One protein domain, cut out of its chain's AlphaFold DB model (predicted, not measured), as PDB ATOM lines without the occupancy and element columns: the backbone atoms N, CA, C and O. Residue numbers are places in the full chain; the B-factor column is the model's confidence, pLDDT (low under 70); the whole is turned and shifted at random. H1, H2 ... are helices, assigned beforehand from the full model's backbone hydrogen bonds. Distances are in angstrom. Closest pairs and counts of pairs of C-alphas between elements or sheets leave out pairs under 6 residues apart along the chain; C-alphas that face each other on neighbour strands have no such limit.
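This is residues 39 to 144 of the 573 residues of an uncharacterized protein of Ichthyophthirius multifiliis (strain G5) (UniProt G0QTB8). Five helices, H1 to H5, make an up-and-down bundle that goes round in a ring, each running against the one before it, with H5 coming back beside H1. The longest helix, H6, runs alongside H1 and H5 at the margin of the bundle and only comes close to them. The printed part has 106 residues with six named helices, in the order H1, H2, H3, H4, H5, H6, and no named strand; its class is all helix. It is compact, with a radius of gyration of the C-alphas of 13.3 A, and spans 37 by 30 by 25 A.

H1 takes residues 39 to 52, from C-alpha 39 at (-31.410, -39.675, 15.421), and is 20.0 A long from first to last C-alpha. H2 takes residues 57 to 68 and H3 residues 76 to 87, each with 12 residues. H4, residues 92 to 104, is 18.9 A long. H5, residues 111 to 122, has its centre 2.9 A from the mean of the C-alphas, the nearest of the six. H6, residues 126 to 144, is 27.6 A long and ends with C-alpha 144 at (-42.598, -28.729, 12.409).

H1 and H2 form a helical hairpin and touch at a shallow tilt of 10 degrees, opposite ways; their closest C-alphas, of Leu 50 and Met 60, are 6.5 A apart. H2 touches H3 with residues 59 to 62 alone, closest at the C-alphas of Thr 59 and Leu 82, 7.1 A, and this hairpin has a steep tilt of 41 degrees. H3 and H4 form a hairpin at a shallow tilt of 26 degrees; the closest C-alphas, of Ala 86 and Gln 95, are 6.7 A apart. The hairpin of H4 and H5 has a shallow tilt of 20 degrees, with the C-alphas of Leu 101 and Val 114 closest at 6.6 A. H5 touches H1 at 15 degrees, a shallow tilt, the same way; the closest C-alphas are those of Lys 42 and Ser 112, 6.3 A. H2 and H5 are near each other. H6 is close to but not clearly touching H1, where the C-alphas of Ile 49 and Ile 132 are closest at 8.0 A. It is also close to but not clearly touching H5, with the C-alphas of Lys 120 and Lys 129 closest at 7.0 A. H6 is apart from H2, H3 and H4. Every O i to N i+4 pair is within hydrogen-bond range in H1, H2, H3, H4 and H6, and 6 of 8 are in H5.

The two C-alphas farthest apart, those of Asn 88 and Glu 144, are 39.2 A apart. The printed part has no cut. The links H1 to H2, H3 to H4 and H5 to H6 are tight, and the links H2 to H3 and H4 to H5 are short. The mean pLDDT of the printed part is 70.1, and 48 residues are under 70, among them residues 69 to 76, 105 to 113 and 120 to 128.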
ATOM      1  N   GLU A  39     -32.225 -38.708  16.144       65.88
ATOM      2  CA  GLU A  39     -31.410 -39.675  15.421       65.88
ATOM      3  C   GLU A  39     -31.629 -41.123  15.898       65.88
ATOM      4  O   GLU A  39     -31.687 -42.066  15.108       65.88
ATOM      5  N   SER A  40     -31.840 -41.322  17.200       67.38
ATOM      6  CA  SER A  40     -32.169 -42.627  17.775       67.38
ATOM      7  C   SER A  40     -33.566 -43.106  17.371       67.38
ATOM      8  O   SER A  40     -33.767 -44.309  17.170       67.38
ATOM      9  N   GLN A  41     -34.536 -42.198  17.228       67.81
ATOM     10  CA  GLN A  41     -35.866 -42.547  16.720       67.81
ATOM     11  C   GLN A  41     -35.820 -42.880  15.224       67.81
ATOM     12  O   GLN A  41     -36.344 -43.924  14.823       67.81
ATOM     13  N   LYS A  42     -35.106 -42.075  14.425       68.56
ATOM     14  CA  LYS A  42     -34.865 -42.336  12.999       68.56
ATOM     15  C   LYS A  42     -34.209 -43.706  12.784       68.56
ATOM     16  O   LYS A  42     -34.751 -44.525  12.045       68.56
ATOM     17  N   ARG A  43     -33.144 -44.045  13.523       71.88
ATOM     18  CA  ARG A  43     -32.493 -45.373  13.458       71.88
ATOM     19  C   ARG A  43     -33.443 -46.536  13.758       71.88
ATOM     20  O   ARG A  43     -33.364 -47.575  13.104       71.88
ATOM     21  N   ARG A  44     -34.355 -46.396  14.730       72.62
ATOM     22  CA  ARG A  44     -35.357 -47.438  15.042       72.62
ATOM     23  C   ARG A  44     -36.363 -47.616  13.906       72.62
ATOM     24  O   ARG A  44     -36.685 -48.756  13.574       72.62
ATOM     25  N   SER A  45     -36.837 -46.520  13.319       71.12
ATOM     26  CA  SER A  45     -37.754 -46.549  12.173       71.12
ATOM     27  C   SER A  45     -37.090 -47.177  10.949       71.12
ATOM     28  O   SER A  45     -37.646 -48.099  10.360       71.12
ATOM     29  N   ILE A  46     -35.850 -46.795  10.645       72.19
ATOM     30  CA  ILE A  46     -35.062 -47.371   9.549       72.19
ATOM     31  C   ILE A  46     -34.795 -48.867   9.773       72.19
ATOM     32  O   ILE A  46     -34.940 -49.668   8.852       72.19
ATOM     33  N   LYS A  47     -34.468 -49.283  11.005       76.31
ATOM     34  CA  LYS A  47     -34.304 -50.706  11.344       76.31
ATOM     35  C   LYS A  47     -35.576 -51.512  11.067       76.31
ATOM     36  O   LYS A  47     -35.479 -52.632  10.578       76.31
ATOM     37  N   LYS A  48     -36.756 -50.957  11.372       74.50
ATOM     38  CA  LYS A  48     -38.042 -51.594  11.048       74.50
ATOM     39  C   LYS A  48     -38.259 -51.680   9.536       74.50
ATOM     40  O   LYS A  48     -38.647 -52.741   9.069       74.50
ATOM     41  N   ILE A  49     -37.949 -50.618   8.787       69.81
ATOM     42  CA  ILE A  49     -38.053 -50.603   7.316       69.81
ATOM     43  C   ILE A  49     -37.162 -51.689   6.701       69.81
ATOM     44  O   ILE A  49     -37.633 -52.468   5.880       69.81
ATOM     45  N   LEU A  50     -35.909 -51.805   7.152       71.81
ATOM     46  CA  LEU A  50     -34.980 -52.841   6.689       71.81
ATOM     47  C   LEU A  50     -35.489 -54.260   6.960       71.81
ATOM     48  O   LEU A  50     -35.375 -55.117   6.093       71.81
ATOM     49  N   LEU A  51     -36.059 -54.508   8.144       71.44
ATOM     50  CA  LEU A  51     -36.609 -55.818   8.516       71.44
ATOM     51  C   LEU A  51     -37.885 -56.184   7.746       71.44
ATOM     52  O   LEU A  51     -38.224 -57.361   7.674       71.44
ATOM     53  N   MET A  52     -38.602 -55.192   7.214       66.12
ATOM     54  CA  MET A  52     -39.845 -55.384   6.463       66.12
ATOM     55  C   MET A  52     -39.641 -55.397   4.943       66.12
ATOM     56  O   MET A  52     -40.596 -55.668   4.223       66.12
ATOM     57  N   SER A  53     -38.436 -55.093   4.458       67.44
ATOM     58  CA  SER A  53     -38.161 -54.935   3.031       67.44
ATOM     59  C   SER A  53     -37.918 -56.266   2.314       67.44
ATOM     60  O   SER A  53     -37.271 -57.168   2.845       67.44
ATOM     61  N   SER A  54     -38.381 -56.344   1.065       63.53
ATOM     62  CA  SER A  54     -38.204 -57.461   0.124       63.53
ATOM     63  C   SER A  54     -36.776 -57.689  -0.424       63.53
ATOM     64  O   SER A  54     -36.595 -58.492  -1.335       63.53
ATOM     65  N   MET A  55     -35.755 -57.014   0.119       72.25
ATOM     66  CA  MET A  55     -34.351 -57.128  -0.314       72.25
ATOM     67  C   MET A  55     -33.718 -58.496  -0.012       72.25
ATOM     68  O   MET A  55     -34.087 -59.176   0.950       72.25
ATOM     69  N   ASP A  56     -32.673 -58.845  -0.771       71.94
ATOM     70  CA  ASP A  56     -31.863 -60.040  -0.525       71.94
ATOM     71  C   ASP A  56     -31.331 -60.099   0.919       71.94
ATOM     72  O   ASP A  56     -30.890 -59.115   1.518       71.94
ATOM     73  N   LYS A  57     -31.336 -61.299   1.510       73.31
ATOM     74  CA  LYS A  57     -30.948 -61.488   2.921       73.31
ATOM     75  C   LYS A  57     -29.512 -61.037   3.209       73.31
ATOM     76  O   LYS A  57     -29.209 -60.664   4.342       73.31
ATOM     77  N   GLU A  58     -28.632 -61.083   2.212       70.62
ATOM     78  CA  GLU A  58     -27.246 -60.630   2.338       70.62
ATOM     79  C   GLU A  58     -27.137 -59.102   2.338       70.62
ATOM     80  O   GLU A  58     -26.510 -58.545   3.243       70.62
ATOM     81  N   THR A  59     -27.823 -58.410   1.423       70.94
ATOM     82  CA  THR A  59     -27.858 -56.936   1.377       70.94
ATOM     83  C   THR A  59     -28.509 -56.360   2.635       70.94
ATOM     84  O   THR A  59     -27.971 -55.437   3.247       70.94
ATOM     85  N   MET A  60     -29.591 -56.974   3.118       75.06
ATOM     86  CA  MET A  60     -30.259 -56.586   4.365       75.06
ATOM     87  C   MET A  60     -29.361 -56.753   5.601       75.06
ATOM     88  O   MET A  60     -29.302 -55.859   6.448       75.06
ATOM     89  N   LYS A  61     -28.628 -57.871   5.720       74.62
ATOM     90  CA  LYS A  61     -27.676 -58.092   6.827       74.62
ATOM     91  C   LYS A  61     -26.548 -57.062   6.816       74.62
ATOM     92  O   LYS A  61     -26.160 -56.583   7.882       74.62
ATOM     93  N   ILE A  62     -26.048 -56.707   5.633       72.94
ATOM     94  CA  ILE A  62     -25.006 -55.688   5.472       72.94
ATOM     95  C   ILE A  62     -25.532 -54.308   5.900       72.94
ATOM     96  O   ILE A  62     -24.900 -53.649   6.728       72.94
ATOM     97  N   LEU A  63     -26.721 -53.907   5.440       71.81
ATOM     98  CA  LEU A  63     -27.340 -52.627   5.811       71.81
ATOM     99  C   LEU A  63     -27.684 -52.550   7.311       71.81
ATOM    100  O   LEU A  63     -27.447 -51.528   7.955       71.81
ATOM    101  N   LEU A  64     -28.151 -53.643   7.924       73.25
ATOM    102  CA  LEU A  64     -28.372 -53.697   9.376       73.25
ATOM    103  C   LEU A  64     -27.068 -53.583  10.179       73.25
ATOM    104  O   LEU A  64     -27.076 -52.971  11.248       73.25
ATOM    105  N   LYS A  65     -25.956 -54.138   9.676       74.88
ATOM    106  CA  LYS A  65     -24.634 -54.017  10.309       74.88
ATOM    107  C   LYS A  65     -24.126 -52.572  10.274       74.88
ATOM    108  O   LYS A  65     -23.580 -52.108  11.270       74.88
ATOM    109  N   ILE A  66     -24.372 -51.850   9.178       70.81
ATOM    110  CA  ILE A  66     -24.038 -50.420   9.056       70.81
ATOM    111  C   ILE A  66     -24.874 -49.582  10.033       70.81
ATOM    112  O   ILE A  66     -24.329 -48.745  10.743       70.81
ATOM    113  N   LEU A  67     -26.175 -49.862  10.150       69.62
ATOM    114  CA  LEU A  67     -27.076 -49.126  11.044       69.62
ATOM    115  C   LEU A  67     -26.817 -49.376  12.545       69.62
ATOM    116  O   LEU A  67     -27.068 -48.496  13.375       69.62
ATOM    117  N   GLN A  68     -26.339 -50.573  12.904       71.12
ATOM    118  CA  GLN A  68     -25.935 -50.920  14.275       71.12
ATOM    119  C   GLN A  68     -24.544 -50.376  14.644       71.12
ATOM    120  O   GLN A  68     -24.252 -50.230  15.829       71.12
ATOM    121  N   GLY A  69     -23.707 -50.062  13.652       66.38
ATOM    122  CA  GLY A  69     -22.421 -49.398  13.839       66.38
ATOM    123  C   GLY A  69     -22.527 -47.870  13.940       66.38
ATOM    124  O   GLY A  69     -23.581 -47.258  13.742       66.38
ATOM    125  N   ASN A  70     -21.396 -47.225  14.240       59.84
ATOM    126  CA  ASN A  70     -21.243 -45.793  13.992       59.84
ATOM    127  C   ASN A  70     -21.011 -45.587  12.491       59.84
ATOM    128  O   ASN A  70     -20.054 -46.139  11.949       59.84
ATOM    129  N   PHE A  71     -21.838 -44.753  11.849       59.69
ATOM    130  CA  PHE A  71     -21.760 -44.429  10.414       59.69
ATOM    131  C   PHE A  71     -20.380 -43.905   9.962       59.69
ATOM    132  O   PHE A  71     -20.082 -43.926   8.778       59.69
ATOM    133  N   LYS A  72     -19.521 -43.496  10.908       58.22
ATOM    134  CA  LYS A  72     -18.161 -42.990  10.671       58.22
ATOM    135  C   LYS A  72     -17.101 -44.068  10.377       58.22
ATOM    136  O   LYS A  72     -16.038 -43.718   9.894       58.22
ATOM    137  N   ASN A  73     -17.366 -45.355  10.652       57.47
ATOM    138  CA  ASN A  73     -16.385 -46.446  10.489       57.47
ATOM    139  C   ASN A  73     -16.918 -47.567   9.577       57.47
ATOM    140  O   ASN A  73     -17.000 -48.732   9.982       57.47
ATOM    141  N   ILE A  74     -17.322 -47.227   8.353       61.56
ATOM    142  CA  ILE A  74     -17.710 -48.228   7.351       61.56
ATOM    143  C   ILE A  74     -16.428 -48.760   6.691       61.56
ATOM    144  O   ILE A  74     -15.715 -48.016   6.031       61.56
ATOM    145  N   SER A  75     -16.114 -50.049   6.875       65.81
ATOM    146  CA  SER A  75     -14.946 -50.675   6.227       65.81
ATOM    147  C   SER A  75     -15.086 -50.639   4.698       65.81
ATOM    148  O   SER A  75     -16.167 -50.943   4.187       65.81
ATOM    149  N   GLN A  76     -14.001 -50.332   3.975       67.62
ATOM    150  CA  GLN A  76     -13.958 -50.289   2.501       67.62
ATOM    151  C   GLN A  76     -14.514 -51.585   1.876       67.62
ATOM    152  O   GLN A  76     -15.298 -51.550   0.934       67.62
ATOM    153  N   GLU A  77     -14.240 -52.727   2.515       70.25
ATOM    154  CA  GLU A  77     -14.722 -54.054   2.111       70.25
ATOM    155  C   GLU A  77     -16.262 -54.187   2.140       70.25
ATOM    156  O   GLU A  77     -16.851 -54.974   1.400       70.25
ATOM    157  N   ILE A  78     -16.945 -53.428   3.007       69.50
ATOM    158  CA  ILE A  78     -18.413 -53.388   3.087       69.50
ATOM    159  C   ILE A  78     -18.984 -52.506   1.969       69.50
ATOM    160  O   ILE A  78     -20.021 -52.855   1.398       69.50
ATOM    161  N   LYS A  79     -18.305 -51.396   1.637       67.31
ATOM    162  CA  LYS A  79     -18.681 -50.529   0.509       67.31
ATOM    163  C   LYS A  79     -18.580 -51.296  -0.810       67.31
ATOM    164  O   LYS A  79     -19.535 -51.283  -1.577       67.31
ATOM    165  N   ASP A  80     -17.506 -52.053  -1.022       72.00
ATOM    166  CA  ASP A  80     -17.305 -52.826  -2.256       72.00
ATOM    167  C   ASP A  80     -18.356 -53.936  -2.435       72.00
ATOM    168  O   ASP A  80     -18.883 -54.121  -3.531       72.00
ATOM    169  N   LYS A  81     -18.760 -54.610  -1.347       72.88
ATOM    170  CA  LYS A  81     -19.856 -55.602  -1.373       72.88
ATOM    171  C   LYS A  81     -21.217 -54.971  -1.680       72.88
ATOM    172  O   LYS A  81     -22.035 -55.581  -2.365       72.88
ATOM    173  N   LEU A  82     -21.475 -53.753  -1.200       68.88
ATOM    174  CA  LEU A  82     -22.679 -53.005  -1.571       68.88
ATOM    175  C   LEU A  82     -22.637 -52.572  -3.040       68.88
ATOM    176  O   LEU A  82     -23.630 -52.748  -3.734       68.88
ATOM    177  N   LYS A  83     -21.489 -52.107  -3.545       71.06
ATOM    178  CA  LYS A  83     -21.306 -51.757  -4.964       71.06
ATOM    179  C   LYS A  83     -21.500 -52.956  -5.893       71.06
ATOM    180  O   LYS A  83     -22.176 -52.831  -6.910       71.06
ATOM    181  N   GLN A  84     -20.987 -54.126  -5.518       74.12
ATOM    182  CA  GLN A  84     -21.186 -55.370  -6.267       74.12
ATOM    183  C   GLN A  84     -22.661 -55.811  -6.278       74.12
ATOM    184  O   GLN A  84     -23.181 -56.249  -7.301       74.12
ATOM    185  N   ASN A  85     -23.374 -55.658  -5.161       68.56
ATOM    186  CA  ASN A  85     -24.807 -55.955  -5.116       68.56
ATOM    187  C   ASN A  85     -25.636 -54.916  -5.891       68.56
ATOM    188  O   ASN A  85     -26.594 -55.275  -6.573       68.56
ATOM    189  N   ALA A  86     -25.242 -53.641  -5.855       64.44
ATOM    190  CA  ALA A  86     -25.839 -52.574  -6.651       64.44
ATOM    191  C   ALA A  86     -25.627 -52.776  -8.157       64.44
ATOM    192  O   ALA A  86     -26.545 -52.501  -8.929       64.44
ATOM    193  N   SER A  87     -24.470 -53.301  -8.585       66.75
ATOM    194  CA  SER A  87     -24.195 -53.550 -10.005       66.75
ATOM    195  C   SER A  87     -25.120 -54.588 -10.636       66.75
ATOM    196  O   SER A  87     -25.330 -54.563 -11.844       66.75
ATOM    197  N   ASN A  88     -25.699 -55.462  -9.812       66.50
ATOM    198  CA  ASN A  88     -26.645 -56.483 -10.250       66.50
ATOM    199  C   ASN A  88     -28.089 -55.957 -10.361       66.50
ATOM    200  O   ASN A  88     -28.915 -56.603 -10.999       66.50
ATOM    201  N   ILE A  89     -28.406 -54.818  -9.732       64.88
ATOM    202  CA  ILE A  89     -29.790 -54.345  -9.526       64.88
ATOM    203  C   ILE A  89     -30.057 -52.978 -10.190       64.88
ATOM    204  O   ILE A  89     -31.194 -52.689 -10.560       64.88
ATOM    205  N   LEU A  90     -29.043 -52.118 -10.343       68.44
ATOM    206  CA  LEU A  90     -29.202 -50.707 -10.727       68.44
ATOM    207  C   LEU A  90     -28.490 -50.351 -12.038       68.44
ATOM    208  O   LEU A  90     -27.435 -50.895 -12.353       68.44
ATOM    209  N   ASP A  91     -29.023 -49.354 -12.752       70.81
ATOM    210  CA  ASP A  91     -28.409 -48.757 -13.947       70.81
ATOM    211  C   ASP A  91     -27.129 -47.966 -13.611       70.81
ATOM    212  O   ASP A  91     -26.985 -47.442 -12.503       70.81
ATOM    213  N   LYS A  92     -26.220 -47.800 -14.588       69.19
ATOM    214  CA  LYS A  92     -24.910 -47.132 -14.407       69.19
ATOM    215  C   LYS A  92     -24.991 -45.721 -13.805       69.19
ATOM    216  O   LYS A  92     -24.087 -45.332 -13.070       69.19
ATOM    217  N   ASP A  93     -26.048 -44.964 -14.087       65.25
ATOM    218  CA  ASP A  93     -26.204 -43.602 -13.557       65.25
ATOM    219  C   ASP A  93     -26.637 -43.601 -12.085       65.25
ATOM    220  O   ASP A  93     -26.084 -42.864 -11.272       65.25
ATOM    221  N   LYS A  94     -27.525 -44.523 -11.697       70.94
ATOM    222  CA  LYS A  94     -27.954 -44.705 -10.299       70.94
ATOM    223  C   LYS A  94     -26.835 -45.270  -9.423       70.94
ATOM    224  O   LYS A  94     -26.789 -44.986  -8.232       70.94
ATOM    225  N   GLN A  95     -25.913 -46.043 -10.003       67.88
ATOM    226  CA  GLN A  95     -24.710 -46.516  -9.308       67.88
ATOM    227  C   GLN A  95     -23.786 -45.355  -8.917       67.88
ATOM    228  O   GLN A  95     -23.270 -45.338  -7.804       67.88
ATOM    229  N   LYS A  96     -23.620 -44.353  -9.792       73.00
ATOM    230  CA  LYS A  96     -22.822 -43.151  -9.485       73.00
ATOM    231  C   LYS A  96     -23.460 -42.299  -8.388       73.00
ATOM    232  O   LYS A  96     -22.752 -41.791  -7.524       73.00
ATOM    233  N   GLU A  97     -24.785 -42.162  -8.402       71.81
ATOM    234  CA  GLU A  97     -25.522 -41.459  -7.343       71.81
ATOM    235  C   GLU A  97     -25.448 -42.202  -6.003       71.81
ATOM    236  O   GLU A  97     -25.255 -41.578  -4.961       71.81
ATOM    237  N   LEU A  98     -25.536 -43.536  -6.019       73.50
ATOM    238  CA  LEU A  98     -25.359 -44.360  -4.826       73.50
ATOM    239  C   LEU A  98     -23.941 -44.235  -4.249       73.50
ATOM    240  O   LEU A  98     -23.792 -44.133  -3.033       73.50
ATOM    241  N   ASP A  99     -22.919 -44.203  -5.103       70.31
ATOM    242  CA  ASP A  99     -21.531 -43.990  -4.691       70.31
ATOM    243  C   ASP A  99     -21.347 -42.622  -4.022       70.31
ATOM    244  O   ASP A  99     -20.774 -42.542  -2.936       70.31
ATOM    245  N   ALA A 100     -21.930 -41.564  -4.594       74.94
ATOM    246  CA  ALA A 100     -21.913 -40.236  -3.986       74.94
ATOM    247  C   ALA A 100     -22.627 -40.203  -2.618       74.94
ATOM    248  O   ALA A 100     -22.144 -39.563  -1.683       74.94
ATOM    249  N   LEU A 101     -23.749 -40.918  -2.466       73.50
ATOM    250  CA  LEU A 101     -24.480 -41.013  -1.196       73.50
ATOM    251  C   LEU A 101     -23.725 -41.835  -0.135       73.50
ATOM    252  O   LEU A 101     -23.775 -41.501   1.052       73.50
ATOM    253  N   LEU A 102     -23.003 -42.886  -0.542       69.81
ATOM    254  CA  LEU A 102     -22.163 -43.691   0.353       69.81
ATOM    255  C   LEU A 102     -20.972 -42.895   0.907       69.81
ATOM    256  O   LEU A 102     -20.573 -43.133   2.047       69.81
ATOM    257  N   ASP A 103     -20.449 -41.935   0.147       72.00
ATOM    258  CA  ASP A 103     -19.389 -41.033   0.609       72.00
ATOM    259  C   ASP A 103     -19.940 -39.872   1.465       72.00
ATOM    260  O   ASP A 103     -19.290 -39.417   2.410       72.00
ATOM    261  N   GLN A 104     -21.180 -39.431   1.221       71.62
ATOM    262  CA  GLN A 104     -21.862 -38.420   2.048       71.62
ATOM    263  C   GLN A 104     -22.260 -38.925   3.445       71.62
ATOM    264  O   GLN A 104     -22.388 -38.122   4.377       71.62
ATOM    265  N   LEU A 105     -22.418 -40.240   3.629       67.25
ATOM    266  CA  LEU A 105     -22.705 -40.851   4.934       67.25
ATOM    267  C   LEU A 105     -21.627 -40.582   5.994       67.25
ATOM    268  O   LEU A 105     -21.933 -40.591   7.186       67.25
ATOM    269  N   GLU A 106     -20.379 -40.345   5.585       63.53
ATOM    270  CA  GLU A 106     -19.263 -40.136   6.517       63.53
ATOM    271  C   GLU A 106     -19.201 -38.702   7.064       63.53
ATOM    272  O   GLU A 106     -18.726 -38.492   8.182       63.53
ATOM    273  N   ASN A 107     -19.733 -37.725   6.318       62.50
ATOM    274  CA  ASN A 107     -19.482 -36.295   6.539       62.50
ATOM    275  C   ASN A 107     -20.734 -35.463   6.888       62.50
ATOM    276  O   ASN A 107     -20.629 -34.248   7.042       62.50
ATOM    277  N   THR A 108     -21.914 -36.076   7.012       67.06
ATOM    278  CA  THR A 108     -23.187 -35.362   7.236       67.06
ATOM    279  C   THR A 108     -23.631 -35.329   8.703       67.06
ATOM    280  O   THR A 108     -23.424 -36.272   9.465       67.06
ATOM    281  N   GLU A 109     -24.287 -34.229   9.101       60.28
ATOM    282  CA  GLU A 109     -24.838 -34.043  10.457       60.28
ATOM    283  C   GLU A 109     -26.101 -34.892  10.722       60.28
ATOM    284  O   GLU A 109     -26.423 -35.153  11.879       60.28
ATOM    285  N   GLN A 110     -26.786 -35.372   9.672       64.88
ATOM    286  CA  GLN A 110     -27.966 -36.254   9.753       64.88
ATOM    287  C   GLN A 110     -27.782 -37.536   8.908       64.88
ATOM    288  O   GLN A 110     -28.402 -37.688   7.850       64.88
ATOM    289  N   PRO A 111     -26.933 -38.483   9.349       64.94
ATOM    290  CA  PRO A 111     -26.592 -39.677   8.573       64.94
ATOM    291  C   PRO A 111     -27.782 -40.629   8.365       64.94
ATOM    292  O   PRO A 111     -27.809 -41.376   7.386       64.94
ATOM    293  N   SER A 112     -28.801 -40.587   9.231       66.38
ATOM    294  CA  SER A 112     -30.015 -41.402   9.075       66.38
ATOM    295  C   SER A 112     -30.825 -41.077   7.813       66.38
ATOM    296  O   SER A 112     -31.416 -41.986   7.232       66.38
ATOM    297  N   ASP A 113     -30.836 -39.823   7.356       66.81
ATOM    298  CA  ASP A 113     -31.640 -39.419   6.192       66.81
ATOM    299  C   ASP A 113     -30.967 -39.834   4.876       66.81
ATOM    300  O   ASP A 113     -31.626 -40.357   3.976       66.81
ATOM    301  N   VAL A 114     -29.638 -39.708   4.796       70.19
ATOM    302  CA  VAL A 114     -28.830 -40.209   3.667       70.19
ATOM    303  C   VAL A 114     -28.910 -41.739   3.591       70.19
ATOM    304  O   VAL A 114     -29.059 -42.321   2.517       70.19
ATOM    305  N   PHE A 115     -28.913 -42.413   4.744       70.56
ATOM    306  CA  PHE A 115     -29.071 -43.863   4.814       70.56
ATOM    307  C   PHE A 115     -30.465 -44.337   4.357       70.56
ATOM    308  O   PHE A 115     -30.583 -45.370   3.697       70.56
ATOM    309  N   LEU A 116     -31.525 -43.571   4.645       70.81
ATOM    310  CA  LEU A 116     -32.877 -43.835   4.138       70.81
ATOM    311  C   LEU A 116     -32.933 -43.732   2.601       70.81
ATOM    312  O   LEU A 116     -33.566 -44.564   1.946       70.81
ATOM    313  N   GLN A 117     -32.224 -42.760   2.018       70.94
ATOM    314  CA  GLN A 117     -32.108 -42.613   0.562       70.94
ATOM    315  C   GLN A 117     -31.360 -43.789  -0.075       70.94
ATOM    316  O   GLN A 117     -31.778 -44.282  -1.119       70.94
ATOM    317  N   ILE A 118     -30.319 -44.306   0.580       71.25
ATOM    318  CA  ILE A 118     -29.597 -45.504   0.126       71.25
ATOM    319  C   ILE A 118     -30.512 -46.734   0.131       71.25
ATOM    320  O   ILE A 118     -30.539 -47.483  -0.843       71.25
ATOM    321  N   ILE A 119     -31.330 -46.914   1.173       70.56
ATOM    322  CA  ILE A 119     -32.313 -48.010   1.239       70.56
ATOM    323  C   ILE A 119     -33.305 -47.942   0.068       70.56
ATOM    324  O   ILE A 119     -33.639 -48.972  -0.514       70.56
ATOM    325  N   LYS A 120     -33.732 -46.742  -0.338       68.44
ATOM    326  CA  LYS A 120     -34.681 -46.534  -1.446       68.44
ATOM    327  C   LYS A 120     -34.204 -47.104  -2.790       68.44
ATOM    328  O   LYS A 120     -35.048 -47.464  -3.611       68.44
ATOM    329  N   TYR A 121     -32.890 -47.204  -3.011       68.38
ATOM    330  CA  TYR A 121     -32.319 -47.800  -4.225       68.38
ATOM    331  C   TYR A 121     -32.408 -49.330  -4.247       68.38
ATOM    332  O   TYR A 121     -32.581 -49.906  -5.317       68.38
ATOM    333  N   TYR A 122     -32.348 -49.982  -3.086       66.69
ATOM    334  CA  TYR A 122     -32.424 -51.444  -2.975       66.69
ATOM    335  C   TYR A 122     -33.857 -51.961  -2.769       66.69
ATOM    336  O   TYR A 122     -34.151 -53.122  -3.044       66.69
ATOM    337  N   VAL A 123     -34.771 -51.096  -2.328       64.69
ATOM    338  CA  VAL A 123     -36.206 -51.381  -2.215       64.69
ATOM    339  C   VAL A 123     -36.843 -51.388  -3.615       64.69
ATOM    340  O   VAL A 123     -37.096 -50.340  -4.213       64.69
ATOM    341  N   LEU A 124     -37.103 -52.583  -4.155       62.09
ATOM    342  CA  LEU A 124     -37.595 -52.786  -5.528       62.09
ATOM    343  C   LEU A 124     -39.132 -52.706  -5.660       62.09
ATOM    344  O   LEU A 124     -39.630 -52.463  -6.760       62.09
ATOM    345  N   SER A 125     -39.901 -52.830  -4.568       65.00
ATOM    346  CA  SER A 125     -41.373 -52.817  -4.617       65.00
ATOM    347  C   SER A 125     -41.982 -51.395  -4.595       65.00
ATOM    348  O   SER A 125     -41.655 -50.595  -3.710       65.00
ATOM    349  N   PRO A 126     -42.930 -51.052  -5.497       66.19
ATOM    350  CA  PRO A 126     -43.614 -49.749  -5.514       66.19
ATOM    351  C   PRO A 126     -44.392 -49.436  -4.227       66.19
ATOM    352  O   PRO A 126     -44.504 -48.278  -3.822       66.19
ATOM    353  N   VAL A 127     -44.915 -50.473  -3.566       67.81
ATOM    354  CA  VAL A 127     -45.691 -50.349  -2.324       67.81
ATOM    355  C   VAL A 127     -44.790 -49.906  -1.171       67.81
ATOM    356  O   VAL A 127     -45.142 -49.004  -0.412       67.81
ATOM    357  N   GLU A 128     -43.588 -50.473  -1.084       65.62
ATOM    358  CA  GLU A 128     -42.593 -50.129  -0.063       65.62
ATOM    359  C   GLU A 128     -42.111 -48.675  -0.228       65.62
ATOM    360  O   GLU A 128     -42.016 -47.940   0.756       65.62
ATOM    361  N   LYS A 129     -41.940 -48.201  -1.472       70.38
ATOM    362  CA  LYS A 129     -41.631 -46.786  -1.764       70.38
ATOM    363  C   LYS A 129     -42.736 -45.829  -1.295       70.38
ATOM    364  O   LYS A 129     -42.429 -44.751  -0.790       70.38
ATOM    365  N   SER A 130     -44.012 -46.212  -1.405       74.44
ATOM    366  CA  SER A 130     -45.129 -45.396  -0.899       74.44
ATOM    367  C   SER A 130     -45.133 -45.286   0.630       74.44
ATOM    368  O   SER A 130     -45.379 -44.201   1.161       74.44
ATOM    369  N   TYR A 131     -44.818 -46.369   1.348       75.81
ATOM    370  CA  TYR A 131     -44.714 -46.336   2.810       75.81
ATOM    371  C   TYR A 131     -43.523 -45.513   3.299       75.81
ATOM    372  O   TYR A 131     -43.677 -44.760   4.258       75.81
ATOM    373  N   ILE A 132     -42.378 -45.584   2.615       73.50
ATOM    374  CA  ILE A 132     -41.220 -44.730   2.918       73.50
ATOM    375  C   ILE A 132     -41.605 -43.251   2.773       73.50
ATOM    376  O   ILE A 132     -41.402 -42.480   3.708       73.50
ATOM    377  N   ASN A 133     -42.277 -42.873   1.682       76.94
ATOM    378  CA  ASN A 133     -42.732 -41.492   1.483       76.94
ATOM    379  C   ASN A 133     -43.739 -41.033   2.560       76.94
ATOM    380  O   ASN A 133     -43.695 -39.885   2.996       76.94
ATOM    381  N   LYS A 134     -44.648 -41.910   3.015       79.62
ATOM    382  CA  LYS A 134     -45.576 -41.589   4.119       79.62
ATOM    383  C   LYS A 134     -44.836 -41.374   5.441       79.62
ATOM    384  O   LYS A 134     -45.177 -40.461   6.185       79.62
ATOM    385  N   ILE A 135     -43.818 -42.184   5.723       75.88
ATOM    386  CA  ILE A 135     -42.988 -42.035   6.924       75.88
ATOM    387  C   ILE A 135     -42.186 -40.730   6.867       75.88
ATOM    388  O   ILE A 135     -42.094 -40.039   7.877       75.88
ATOM    389  N   GLU A 136     -41.667 -40.343   5.701       76.25
ATOM    390  CA  GLU A 136     -40.994 -39.049   5.518       76.25
ATOM    391  C   GLU A 136     -41.932 -37.865   5.773       76.25
ATOM    392  O   GLU A 136     -41.541 -36.897   6.425       76.25
ATOM    393  N   GLN A 137     -43.178 -37.933   5.295       80.38
ATOM    394  CA  GLN A 137     -44.174 -36.892   5.560       80.38
ATOM    395  C   GLN A 137     -44.493 -36.771   7.054       80.38
ATOM    396  O   GLN A 137     -44.578 -35.659   7.570       80.38
ATOM    397  N   GLU A 138     -44.631 -37.892   7.762       78.00
ATOM    398  CA  GLU A 138     -44.855 -37.888   9.211       78.00
ATOM    399  C   GLU A 138     -43.624 -37.393   9.988       78.00
ATOM    400  O   GLU A 138     -43.766 -36.649  10.957       78.00
ATOM    401  N   LEU A 139     -42.407 -37.713   9.530       78.62
ATOM    402  CA  LEU A 139     -41.174 -37.175  10.111       78.62
ATOM    403  C   LEU A 139     -41.072 -35.653   9.938       78.62
ATOM    404  O   LEU A 139     -40.717 -34.969  10.895       78.62
ATOM    405  N   LYS A 140     -41.431 -35.114   8.765       79.75
ATOM    406  CA  LYS A 140     -41.457 -33.659   8.527       79.75
ATOM    407  C   LYS A 140     -42.465 -32.947   9.427       79.75
ATOM    408  O   LYS A 140     -42.105 -31.979  10.085       79.75
ATOM    409  N   LYS A 141     -43.691 -33.468   9.541       81.88
ATOM    410  CA  LYS A 141     -44.701 -32.913  10.461       81.88
ATOM    411  C   LYS A 141     -44.237 -32.935  11.918       81.88
ATOM    412  O   LYS A 141     -44.492 -31.995  12.660       81.88
ATOM    413  N   SER A 142     -43.550 -34.001  12.338       77.38
ATOM    414  CA  SER A 142     -42.991 -34.074  13.691       77.38
ATOM    415  C   SER A 142     -41.932 -32.993  13.928       77.38
ATOM    416  O   SER A 142     -41.898 -32.417  15.009       77.38
ATOM    417  N   GLN A 143     -41.098 -32.695  12.926       77.56
ATOM    418  CA  GLN A 143     -40.108 -31.617  13.013       77.56
ATOM    419  C   GLN A 143     -40.775 -30.238  13.125       77.56
ATOM    420  O   GLN A 143     -40.365 -29.439  13.962       77.56
ATOM    421  N   GLU A 144     -41.827 -29.980  12.344       82.38
ATOM    422  CA  GLU A 144     -42.598 -28.729  12.409       82.38
ATOM    423  C   GLU A 144     -43.227 -28.517  13.798       82.38
ATOM    424  O   GLU A 144     -43.104 -27.440  14.383       82.38
TER     425      GLU A 144